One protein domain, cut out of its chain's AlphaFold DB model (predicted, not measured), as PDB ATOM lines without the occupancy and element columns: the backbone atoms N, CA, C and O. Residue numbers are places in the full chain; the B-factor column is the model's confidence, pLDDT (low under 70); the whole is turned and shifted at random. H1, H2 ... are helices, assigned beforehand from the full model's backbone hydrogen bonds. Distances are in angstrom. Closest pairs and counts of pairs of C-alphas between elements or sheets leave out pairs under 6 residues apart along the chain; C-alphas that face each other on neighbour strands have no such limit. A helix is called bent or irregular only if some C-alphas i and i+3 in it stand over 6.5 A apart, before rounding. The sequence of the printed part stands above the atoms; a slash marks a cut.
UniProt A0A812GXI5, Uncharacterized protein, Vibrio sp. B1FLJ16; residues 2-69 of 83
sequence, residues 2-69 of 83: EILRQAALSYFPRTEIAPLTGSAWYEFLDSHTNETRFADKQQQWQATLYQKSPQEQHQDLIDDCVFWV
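AT A GLANCE: This is residues 2 to 69 of the 83 residues of an uncharacterized protein of Vibrio sp. B1FLJ16 (UniProt A0A812GXI5). Six short helices stand round a small middle through which no named helix runs: H6 and H1 run the same way along one side, shifted along each other, while H3, H4 and H5 make the other side, with H3 and H5 steeply tilted to H6. The short H2 sits at one end between H1 and H3; residues 10 to 15 stick out at that end and residues 49 to 56 at the other. The printed part has 68 residues with six named helices, in the order H1 to H6 along the chain, and no named strand; the class is all helix, with 48 residues in named elements. It is compact, with a radius of gyration of the C-alphas of 12.0 A, and spans 34 by 24 by 19 A, though few of its helices touch.

HOW THE PARTS SIT: The longest helix by residues is H6, residues 59 to 69. It only just touches H1, residues 2 to 11, with 3 pairs of C-alphas within 8 A; the closest C-alphas, those of Leu 4 and Cys 65, are 6.6 A apart. These two run the same way at a shallow tilt of 10 degrees. H3, residues 23 to 32, is close to H6 but not clearly touching, and the closest C-alphas, those of Leu 29 and Trp 68, are 7.4 A apart. H3 and H6 run the same way at a steep tilt of 61 degrees. H5, residues 42 to 50, is also close to H6 but not clearly touching, with the C-alphas of Trp 45 and Leu 61 closest at 7.6 A. H5 and H6 run opposite ways at a steep tilt of 68 degrees, only just short of about perpendicular. H4, residues 37 to 40, touches H3, and the closest C-alphas, those of Tyr 26 and Ala 39, are 5.3 A apart. H3 and H5 are close but not clearly touching, with the C-alphas of Tyr 26 and Gln 42 closest at 7.2 A; they run opposite ways at a steep tilt of 60 degrees. H2, residues 14 to 17, touches no helix but is near H1, where the C-alphas of Leu 9 and Ile 17 are closest at 6.9 A. Among the pairs that are apart are H1 and H3, H1 and H5, and H2 and H6. In H1, H3, H5 and H6 every O i to N i+4 pair is within hydrogen-bond range; H2 and H4 are too short for such a pair, and of their single O i to N i+3 pairs the one in H2 is within range and the one in H4 is not.

IN THESE COORDINATES: H6 is 15.3 A long from first to last C-alpha and ends at C-alpha 69, (133.071, 105.674, 215.243). H1 begins at C-alpha 2, (122.443, 109.371, 219.924), and is 14.4 A long. H3 begins at C-alpha 23, (131.297, 122.673, 222.267), and is 14.6 A long; H5 is 12.3 A long. H2 and H4 have four residues each, with lengths of 5.1 A and 5.3 A. No helix is bent or irregular.

THE WHOLE: The two C-alphas farthest apart, those of Thr 15 and Glu 56, are 35.6 A apart, while the first and last printed C-alphas, those of Glu 2 and Val 69, are 12.2 A apart. The printed part has no cut. The links from H1 to H2, H2 to H3, H3 to H4 and H4 to H5 are tight, and the link from H5 to H6, with 8 residues, is short; no link is long. The mean pLDDT of the printed part is 77.6, and the model's confidence is low, under 70, at residue 2 and at residues 50 to 58.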
ATOM      1  N   GLU A   2     122.454 110.404 218.871       66.31
ATOM      2  CA  GLU A   2     122.443 109.371 219.924       66.31
ATOM      3  C   GLU A   2     123.490 108.273 219.704       66.31
ATOM      4  O   GLU A   2     124.143 107.879 220.661       66.31
ATOM      5  N   ILE A   3     123.742 107.868 218.456       72.12
ATOM      6  CA  ILE A   3     124.716 106.812 218.135       72.12
ATOM      7  C   ILE A   3     126.136 107.176 218.581       72.12
ATOM      8  O   ILE A   3     126.804 106.363 219.206       72.12
ATOM      9  N   LEU A   4     126.576 108.409 218.328       77.50
ATOM     10  CA  LEU A   4     127.901 108.910 218.709       77.50
ATOM     11  C   LEU A   4     128.085 108.905 220.234       77.50
ATOM     12  O   LEU A   4     129.081 108.400 220.747       77.50
ATOM     13  N   ARG A   5     127.073 109.387 220.968       78.38
ATOM     14  CA  ARG A   5     127.051 109.320 222.435       78.38
ATOM     15  C   ARG A   5     127.023 107.884 222.950       78.38
ATOM     16  O   ARG A   5     127.762 107.580 223.876       78.38
ATOM     17  N   GLN A   6     126.202 107.005 222.377       79.38
ATOM     18  CA  GLN A   6     126.130 105.601 222.795       79.38
ATOM     19  C   GLN A   6     127.429 104.847 222.513       79.38
ATOM     20  O   GLN A   6     127.880 104.074 223.358       79.38
ATOM     21  N   ALA A   7     128.046 105.094 221.357       81.56
ATOM     22  CA  ALA A   7     129.329 104.519 221.003       81.56
ATOM     23  C   ALA A   7     130.402 105.014 221.974       81.56
ATOM     24  O   ALA A   7     131.020 104.199 222.645       81.56
ATOM     25  N   ALA A   8     130.538 106.325 222.174       82.00
ATOM     26  CA  ALA A   8     131.489 106.857 223.141       82.00
ATOM     27  C   ALA A   8     131.250 106.288 224.553       82.00
ATOM     28  O   ALA A   8     132.189 105.800 225.166       82.00
ATOM     29  N   LEU A   9     130.004 106.243 225.045       80.56
ATOM     30  CA  LEU A   9     129.667 105.676 226.364       80.56
ATOM     31  C   LEU A   9     129.982 104.176 226.486       80.56
ATOM     32  O   LEU A   9     130.106 103.669 227.598       80.56
ATOM     33  N   SER A  10     130.093 103.465 225.363       82.38
ATOM     34  CA  SER A  10     130.472 102.048 225.330       82.38
ATOM     35  C   SER A  10     131.987 101.828 225.386       82.38
ATOM     36  O   SER A  10     132.419 100.721 225.711       82.38
ATOM     37  N   TYR A  11     132.788 102.842 225.042       78.12
ATOM     38  CA  TYR A  11     134.253 102.762 224.972       78.12
ATOM     39  C   TYR A  11     134.963 103.591 226.051       78.12
ATOM     40  O   TYR A  11     136.013 103.172 226.531       78.12
ATOM     41  N   PHE A  12     134.391 104.720 226.462       81.06
ATOM     42  CA  PHE A  12     134.922 105.604 227.495       81.06
ATOM     43  C   PHE A  12     134.024 105.589 228.738       81.06
ATOM     44  O   PHE A  12     132.804 105.405 228.636       81.06
ATOM     45  N   PRO A  13     134.591 105.809 229.933       82.44
ATOM     46  CA  PRO A  13     133.816 105.858 231.159       82.44
ATOM     47  C   PRO A  13     132.864 107.060 231.166       82.44
ATOM     48  O   PRO A  13     133.199 108.177 230.764       82.44
ATOM     49  N   ARG A  14     131.661 106.851 231.711       79.38
ATOM     50  CA  ARG A  14     130.631 107.894 231.840       79.38
ATOM     51  C   ARG A  14     131.138 109.147 232.562       79.38
ATOM     52  O   ARG A  14     130.628 110.221 232.287       79.38
ATOM     53  N   THR A  15     132.100 109.035 233.473       80.69
ATOM     54  CA  THR A  15     132.678 110.181 234.196       80.69
ATOM     55  C   THR A  15     133.426 111.154 233.291       80.69
ATOM     56  O   THR A  15     133.438 112.342 233.593       80.69
ATOM     57  N   GLU A  16     134.000 110.679 232.184       80.31
ATOM     58  CA  GLU A  16     134.653 111.532 231.185       80.31
ATOM     59  C   GLU A  16     133.643 112.106 230.194       80.31
ATOM     60  O   GLU A  16     133.710 113.284 229.877       80.31
ATOM     61  N   ILE A  17     132.651 111.319 229.760       82.50
ATOM     62  CA  ILE A  17     131.669 111.775 228.760       82.50
ATOM     63  C   ILE A  17     130.558 112.642 229.347       82.50
ATOM     64  O   ILE A  17     130.101 113.579 228.702       82.50
ATOM     65  N   ALA A  18     130.073 112.331 230.549       80.06
ATOM     66  CA  ALA A  18     128.951 113.039 231.160       80.06
ATOM     67  C   ALA A  18     129.129 114.568 231.247       80.06
ATOM     68  O   ALA A  18     128.140 115.259 230.999       80.06
ATOM     69  N   PRO A  19     130.317 115.122 231.575       84.88
ATOM     70  CA  PRO A  19     130.513 116.571 231.551       84.88
ATOM     71  C   PRO A  19     130.636 117.149 230.131       84.88
ATOM     72  O   PRO A  19     130.410 118.345 229.943       84.88
ATOM     73  N   LEU A  20     130.954 116.331 229.120       83.88
ATOM     74  CA  LEU A  20     131.146 116.784 227.744       83.88
ATOM     75  C   LEU A  20     129.797 117.074 227.083       83.88
ATOM     76  O   LEU A  20     129.044 116.192 226.659       83.88
ATOM     77  N   THR A  21     129.481 118.360 226.990       79.31
ATOM     78  CA  THR A  21     128.247 118.863 226.385       79.31
ATOM     79  C   THR A  21     128.538 120.093 225.532       79.31
ATOM     80  O   THR A  21     129.520 120.799 225.753       79.31
ATOM     81  N   GLY A  22     127.698 120.344 224.522       80.56
ATOM     82  CA  GLY A  22     127.883 121.482 223.618       80.56
ATOM     83  C   GLY A  22     129.234 121.427 222.900       80.56
ATOM     84  O   GLY A  22     129.577 120.390 222.343       80.56
ATOM     85  N   SER A  23     129.987 122.528 222.925       80.56
ATOM     86  CA  SER A  23     131.297 122.673 222.267       80.56
ATOM     87  C   SER A  23     132.350 121.687 222.774       80.56
ATOM     88  O   SER A  23     133.019 121.064 221.956       80.56
ATOM     89  N   ALA A  24     132.403 121.434 224.087       85.31
ATOM     90  CA  ALA A  24     133.363 120.498 224.683       85.31
ATOM     91  C   ALA A  24     133.192 119.061 224.159       85.31
ATOM     92  O   ALA A  24     134.152 118.305 224.056       85.31
ATOM     93  N   TRP A  25     131.960 118.679 223.800       84.94
ATOM     94  CA  TRP A  25     131.707 117.398 223.147       84.94
ATOM     95  C   TRP A  25     132.334 117.347 221.754       84.94
ATOM     96  O   TRP A  25     133.000 116.369 221.436       84.94
ATOM     97  N   TYR A  26     132.158 118.390 220.939       86.06
ATOM     98  CA  TYR A  26     132.754 118.434 219.602       86.06
ATOM     99  C   TYR A  26     134.281 118.444 219.668       86.06
ATOM    100  O   TYR A  26     134.888 117.685 218.929       86.06
ATOM    101  N   GLU A  27     134.885 119.205 220.587       86.00
ATOM    102  CA  GLU A  27     136.342 119.217 220.807       86.00
ATOM    103  C   GLU A  27     136.889 117.850 221.231       86.00
ATOM    104  O   GLU A  27     137.956 117.440 220.787       86.00
ATOM    105  N   PHE A  28     136.149 117.110 222.058       86.62
ATOM    106  CA  PHE A  28     136.517 115.741 222.404       86.62
ATOM    107  C   PHE A  28     136.501 114.826 221.178       86.62
ATOM    108  O   PHE A  28     137.453 114.079 220.965       86.62
ATOM    109  N   LEU A  29     135.447 114.894 220.355       83.75
ATOM    110  CA  LEU A  29     135.394 114.117 219.115       83.75
ATOM    111  C   LEU A  29     136.595 114.450 218.228       83.75
ATOM    112  O   LEU A  29     137.300 113.548 217.780       83.75
ATOM    113  N   ASP A  30     136.847 115.741 218.071       86.50
ATOM    114  CA  ASP A  30     137.969 116.297 217.338       86.50
ATOM    115  C   ASP A  30     139.311 115.773 217.838       86.50
ATOM    116  O   ASP A  30     140.126 115.347 217.045       86.50
ATOM    117  N   SER A  31     139.509 115.691 219.153       84.69
ATOM    118  CA  SER A  31     140.743 115.175 219.749       84.69
ATOM    119  C   SER A  31     140.983 113.686 219.478       84.69
ATOM    120  O   SER A  31     142.112 113.217 219.641       84.69
ATOM    121  N   HIS A  32     139.944 112.930 219.115       79.69
ATOM    122  CA  HIS A  32     140.053 111.512 218.770       79.69
ATOM    123  C   HIS A  32     140.111 111.257 217.259       79.69
ATOM    124  O   HIS A  32     140.508 110.170 216.839       79.69
ATOM    125  N   THR A  33     139.760 112.242 216.437       76.00
ATOM    126  CA  THR A  33     140.007 112.225 214.993       76.00
ATOM    127  C   THR A  33     141.240 113.051 214.662       76.00
ATOM    128  O   THR A  33     141.556 114.022 215.320       76.00
ATOM    129  N   ASN A  34     141.972 112.728 213.605       74.62
ATOM    130  CA  ASN A  34     143.086 113.593 213.190       74.62
ATOM    131  C   ASN A  34     142.600 114.836 212.407       74.62
ATOM    132  O   ASN A  34     143.365 115.457 211.673       74.62
ATOM    133  N   GLU A  35     141.310 115.155 212.490       76.75
ATOM    134  CA  GLU A  35     140.630 116.126 211.643       76.75
ATOM    135  C   GLU A  35     139.657 116.964 212.458       76.75
ATOM    136  O   GLU A  35     138.843 116.420 213.210       76.75
ATOM    137  N   THR A  36     139.694 118.280 212.213       78.75
ATOM    138  CA  THR A  36     138.896 119.252 212.958       78.75
ATOM    139  C   THR A  36     137.470 119.429 212.445       78.75
ATOM    140  O   THR A  36     136.975 120.548 212.306       78.75
ATOM    141  N   ARG A  37     136.818 118.336 212.041       78.50
ATOM    142  CA  ARG A  37     135.545 118.401 211.302       78.50
ATOM    143  C   ARG A  37     134.355 118.721 212.184       78.50
ATOM    144  O   ARG A  37     133.418 119.376 211.737       78.50
ATOM    145  N   PHE A  38     134.373 118.264 213.431       83.81
ATOM    146  CA  PHE A  38     133.243 118.409 214.343       83.81
ATOM    147  C   PHE A  38     133.167 119.816 214.926       83.81
ATOM    148  O   PHE A  38     132.079 120.395 214.972       83.81
ATOM    149  N   ALA A  39     134.312 120.368 215.337       83.31
ATOM    150  CA  ALA A  39     134.396 121.730 215.847       83.31
ATOM    151  C   ALA A  39     134.150 122.772 214.738       83.31
ATOM    152  O   ALA A  39     133.376 123.707 214.945       83.31
ATOM    153  N   ASP A  40     134.717 122.577 213.542       84.75
ATOM    154  CA  ASP A  40     134.508 123.469 212.390       84.75
ATOM    155  C   ASP A  40     133.044 123.461 211.919       84.75
ATOM    156  O   ASP A  40     132.391 124.503 211.811       84.75
ATOM    157  N   LYS A  41     132.456 122.267 211.769       81.81
ATOM    158  CA  LYS A  41     131.045 122.112 211.387       81.81
ATOM    159  C   LYS A  41     130.085 122.272 212.567       81.81
ATOM    160  O   LYS A  41     128.905 121.963 212.410       81.81
ATOM    161  N   GLN A  42     130.508 122.768 213.736       82.44
ATOM    162  CA  GLN A  42     129.644 122.884 214.922       82.44
ATOM    163  C   GLN A  42     128.360 123.673 214.624       82.44
ATOM    164  O   GLN A  42     127.275 123.271 215.042       82.44
ATOM    165  N   GLN A  43     128.459 124.788 213.891       81.38
ATOM    166  CA  GLN A  43     127.281 125.570 213.487       81.38
ATOM    167  C   GLN A  43     126.349 124.768 212.581       81.38
ATOM    168  O   GLN A  43     125.133 124.823 212.745       81.38
ATOM    169  N   GLN A  44     126.917 123.993 211.658       80.56
ATOM    170  CA  GLN A  44     126.164 123.138 210.754       80.56
ATOM    171  C   GLN A  44     125.469 122.023 211.544       80.56
ATOM    172  O   GLN A  44     124.268 121.840 211.394       80.56
ATOM    173  N   TRP A  45     126.164 121.374 212.482       78.62
ATOM    174  CA  TRP A  45     125.596 120.396 213.412       78.62
ATOM    175  C   TRP A  45     124.466 120.973 214.263       78.62
ATOM    176  O   TRP A  45     123.416 120.346 214.389       78.62
ATOM    177  N   GLN A  46     124.646 122.170 214.824       77.56
ATOM    178  CA  GLN A  46     123.586 122.854 215.565       77.56
ATOM    179  C   GLN A  46     122.383 123.113 214.660       77.56
ATOM    180  O   GLN A  46     121.277 122.694 214.997       77.56
ATOM    181  N   ALA A  47     122.593 123.709 213.485       78.94
ATOM    182  CA  ALA A  47     121.527 123.945 212.517       78.94
ATOM    183  C   ALA A  47     120.795 122.646 212.155       78.94
ATOM    184  O   ALA A  47     119.577 122.624 212.185       78.94
ATOM    185  N   THR A  48     121.515 121.546 211.941       74.88
ATOM    186  CA  THR A  48     120.980 120.209 211.623       74.88
ATOM    187  C   THR A  48     120.149 119.613 212.765       74.88
ATOM    188  O   THR A  48     119.139 118.954 212.536       74.88
ATOM    189  N   LEU A  49     120.564 119.824 214.018       70.88
ATOM    190  CA  LEU A  49     119.843 119.333 215.195       70.88
ATOM    191  C   LEU A  49     118.545 120.107 215.438       70.88
ATOM    192  O   LEU A  49     117.558 119.527 215.891       70.88
ATOM    193  N   TYR A  50     118.549 121.407 215.141       69.69
ATOM    194  CA  TYR A  50     117.383 122.276 215.289       69.69
ATOM    195  C   TYR A  50     116.477 122.273 214.047       69.69
ATOM    196  O   TYR A  50     115.259 122.419 214.175       69.69
ATOM    197  N   GLN A  51     117.027 122.064 212.851       66.88
ATOM    198  CA  GLN A  51     116.272 121.924 211.612       66.88
ATOM    199  C   GLN A  51     115.830 120.473 211.433       66.88
ATOM    200  O   GLN A  51     116.595 119.597 211.046       66.88
ATOM    201  N   LYS A  52     114.530 120.229 211.620       55.69
ATOM    202  CA  LYS A  52     113.845 118.980 211.239       55.69
ATOM    203  C   LYS A  52     113.728 118.798 209.710       55.69
ATOM    204  O   LYS A  52     112.726 118.268 209.235       55.69
ATOM    205  N   SER A  53     114.695 119.266 208.927       54.62
ATOM    206  CA  SER A  53     114.656 119.134 207.469       54.62
ATOM    207  C   SER A  53     115.280 117.796 207.058       54.62
ATOM    208  O   SER A  53     116.425 117.531 207.427       54.62
ATOM    209  N   PRO A  54     114.554 116.911 206.354       53.19
ATOM    210  CA  PRO A  54     115.037 115.564 206.097       53.19
ATOM    211  C   PRO A  54     115.965 115.466 204.871       53.19
ATOM    212  O   PRO A  54     115.654 115.960 203.794       53.19
ATOM    213  N   GLN A  55     117.023 114.670 205.046       53.81
ATOM    214  CA  GLN A  55     117.537 113.661 204.103       53.81
ATOM    215  C   GLN A  55     118.665 114.033 203.122       53.81
ATOM    216  O   GLN A  55     119.570 113.209 203.001       53.81
ATOM    217  N   GLU A  56     118.717 115.212 202.495       54.84
ATOM    218  CA  GLU A  56     119.779 115.460 201.489       54.84
ATOM    219  C   GLU A  56     121.058 116.109 202.042       54.84
ATOM    220  O   GLU A  56     122.157 115.689 201.696       54.84
ATOM    221  N   GLN A  57     120.964 117.076 202.956       58.38
ATOM    222  CA  GLN A  57     122.150 117.832 203.403       58.38
ATOM    223  C   GLN A  57     122.941 117.180 204.544       58.38
ATOM    224  O   GLN A  57     123.994 117.682 204.929       58.38
ATOM    225  N   HIS A  58     122.435 116.096 205.136       69.62
ATOM    226  CA  HIS A  58     123.000 115.538 206.371       69.62
ATOM    227  C   HIS A  58     123.835 114.276 206.130       69.62
ATOM    228  O   HIS A  58     124.304 113.667 207.087       69.62
ATOM    229  N   GLN A  59     124.007 113.867 204.870       74.19
ATOM    230  CA  GLN A  59     124.743 112.653 204.517       74.19
ATOM    231  C   GLN A  59     126.227 112.765 204.894       74.19
ATOM    232  O   GLN A  59     126.734 111.854 205.539       74.19
ATOM    233  N   ASP A  60     126.859 113.917 204.647       76.62
ATOM    234  CA  ASP A  60     128.207 114.245 205.143       76.62
ATOM    235  C   ASP A  60     128.323 114.107 206.668       76.62
ATOM    236  O   ASP A  60     129.266 113.519 207.177       76.62
ATOM    237  N   LEU A  61     127.329 114.596 207.416       77.88
ATOM    238  CA  LEU A  61     127.345 114.550 208.884       77.88
ATOM    239  C   LEU A  61     127.217 113.115 209.411       77.88
ATOM    240  O   LEU A  61     127.776 112.764 210.452       77.88
ATOM    241  N   ILE A  62     126.449 112.280 208.708       79.19
ATOM    242  CA  ILE A  62     126.328 110.854 209.015       79.19
ATOM    243  C   ILE A  62     127.643 110.143 208.683       79.19
ATOM    244  O   ILE A  62     128.098 109.343 209.500       79.19
ATOM    245  N   ASP A  63     128.263 110.453 207.545       82.25
ATOM    246  CA  ASP A  63     129.563 109.905 207.153       82.25
ATOM    247  C   ASP A  63     130.650 110.271 208.170       82.25
ATOM    248  O   ASP A  63     131.298 109.378 208.706       82.25
ATOM    249  N   ASP A  64     130.738 111.542 208.575       80.56
ATOM    250  CA  ASP A  64     131.643 112.006 209.633       80.56
ATOM    251  C   ASP A  64     131.423 111.237 210.948       80.56
ATOM    252  O   ASP A  64     132.369 110.850 211.634       80.56
ATOM    253  N   CYS A  65     130.165 110.960 211.302       78.75
ATOM    254  CA  CYS A  65     129.813 110.193 212.494       78.75
ATOM    255  C   CYS A  65     130.250 108.717 212.395       78.75
ATOM    256  O   CYS A  65     130.725 108.148 213.382       78.75
ATOM    257  N   VAL A  66     130.091 108.088 211.227       81.25
ATOM    258  CA  VAL A  66     130.526 106.705 210.962       81.25
ATOM    259  C   VAL A  66     132.051 106.615 210.916       81.25
ATOM    260  O   VAL A  66     132.634 105.693 211.498       81.25
ATOM    261  N   PHE A  67     132.695 107.590 210.277       83.62
ATOM    262  CA  PHE A  67     134.140 107.740 210.222       83.62
ATOM    263  C   PHE A  67     134.713 107.873 211.628       83.62
ATOM    264  O   PHE A  67     135.589 107.097 212.001       83.62
ATOM    265  N   TRP A  68     134.156 108.768 212.450       84.38
ATOM    266  CA  TRP A  68     134.572 108.934 213.839       84.38
ATOM    267  C   TRP A  68     134.425 107.632 214.627       84.38
ATOM    268  O   TRP A  68     135.380 107.165 215.234       84.38
ATOM    269  N   VAL A  69     133.268 106.969 214.565       80.25
ATOM    270  CA  VAL A  69     133.071 105.674 215.243       80.25
ATOM    271  C   VAL A  69     134.093 104.619 214.804       80.25
ATOM    272  O   VAL A  69     134.462 103.769 215.609       80.25
TER     273      VAL A  69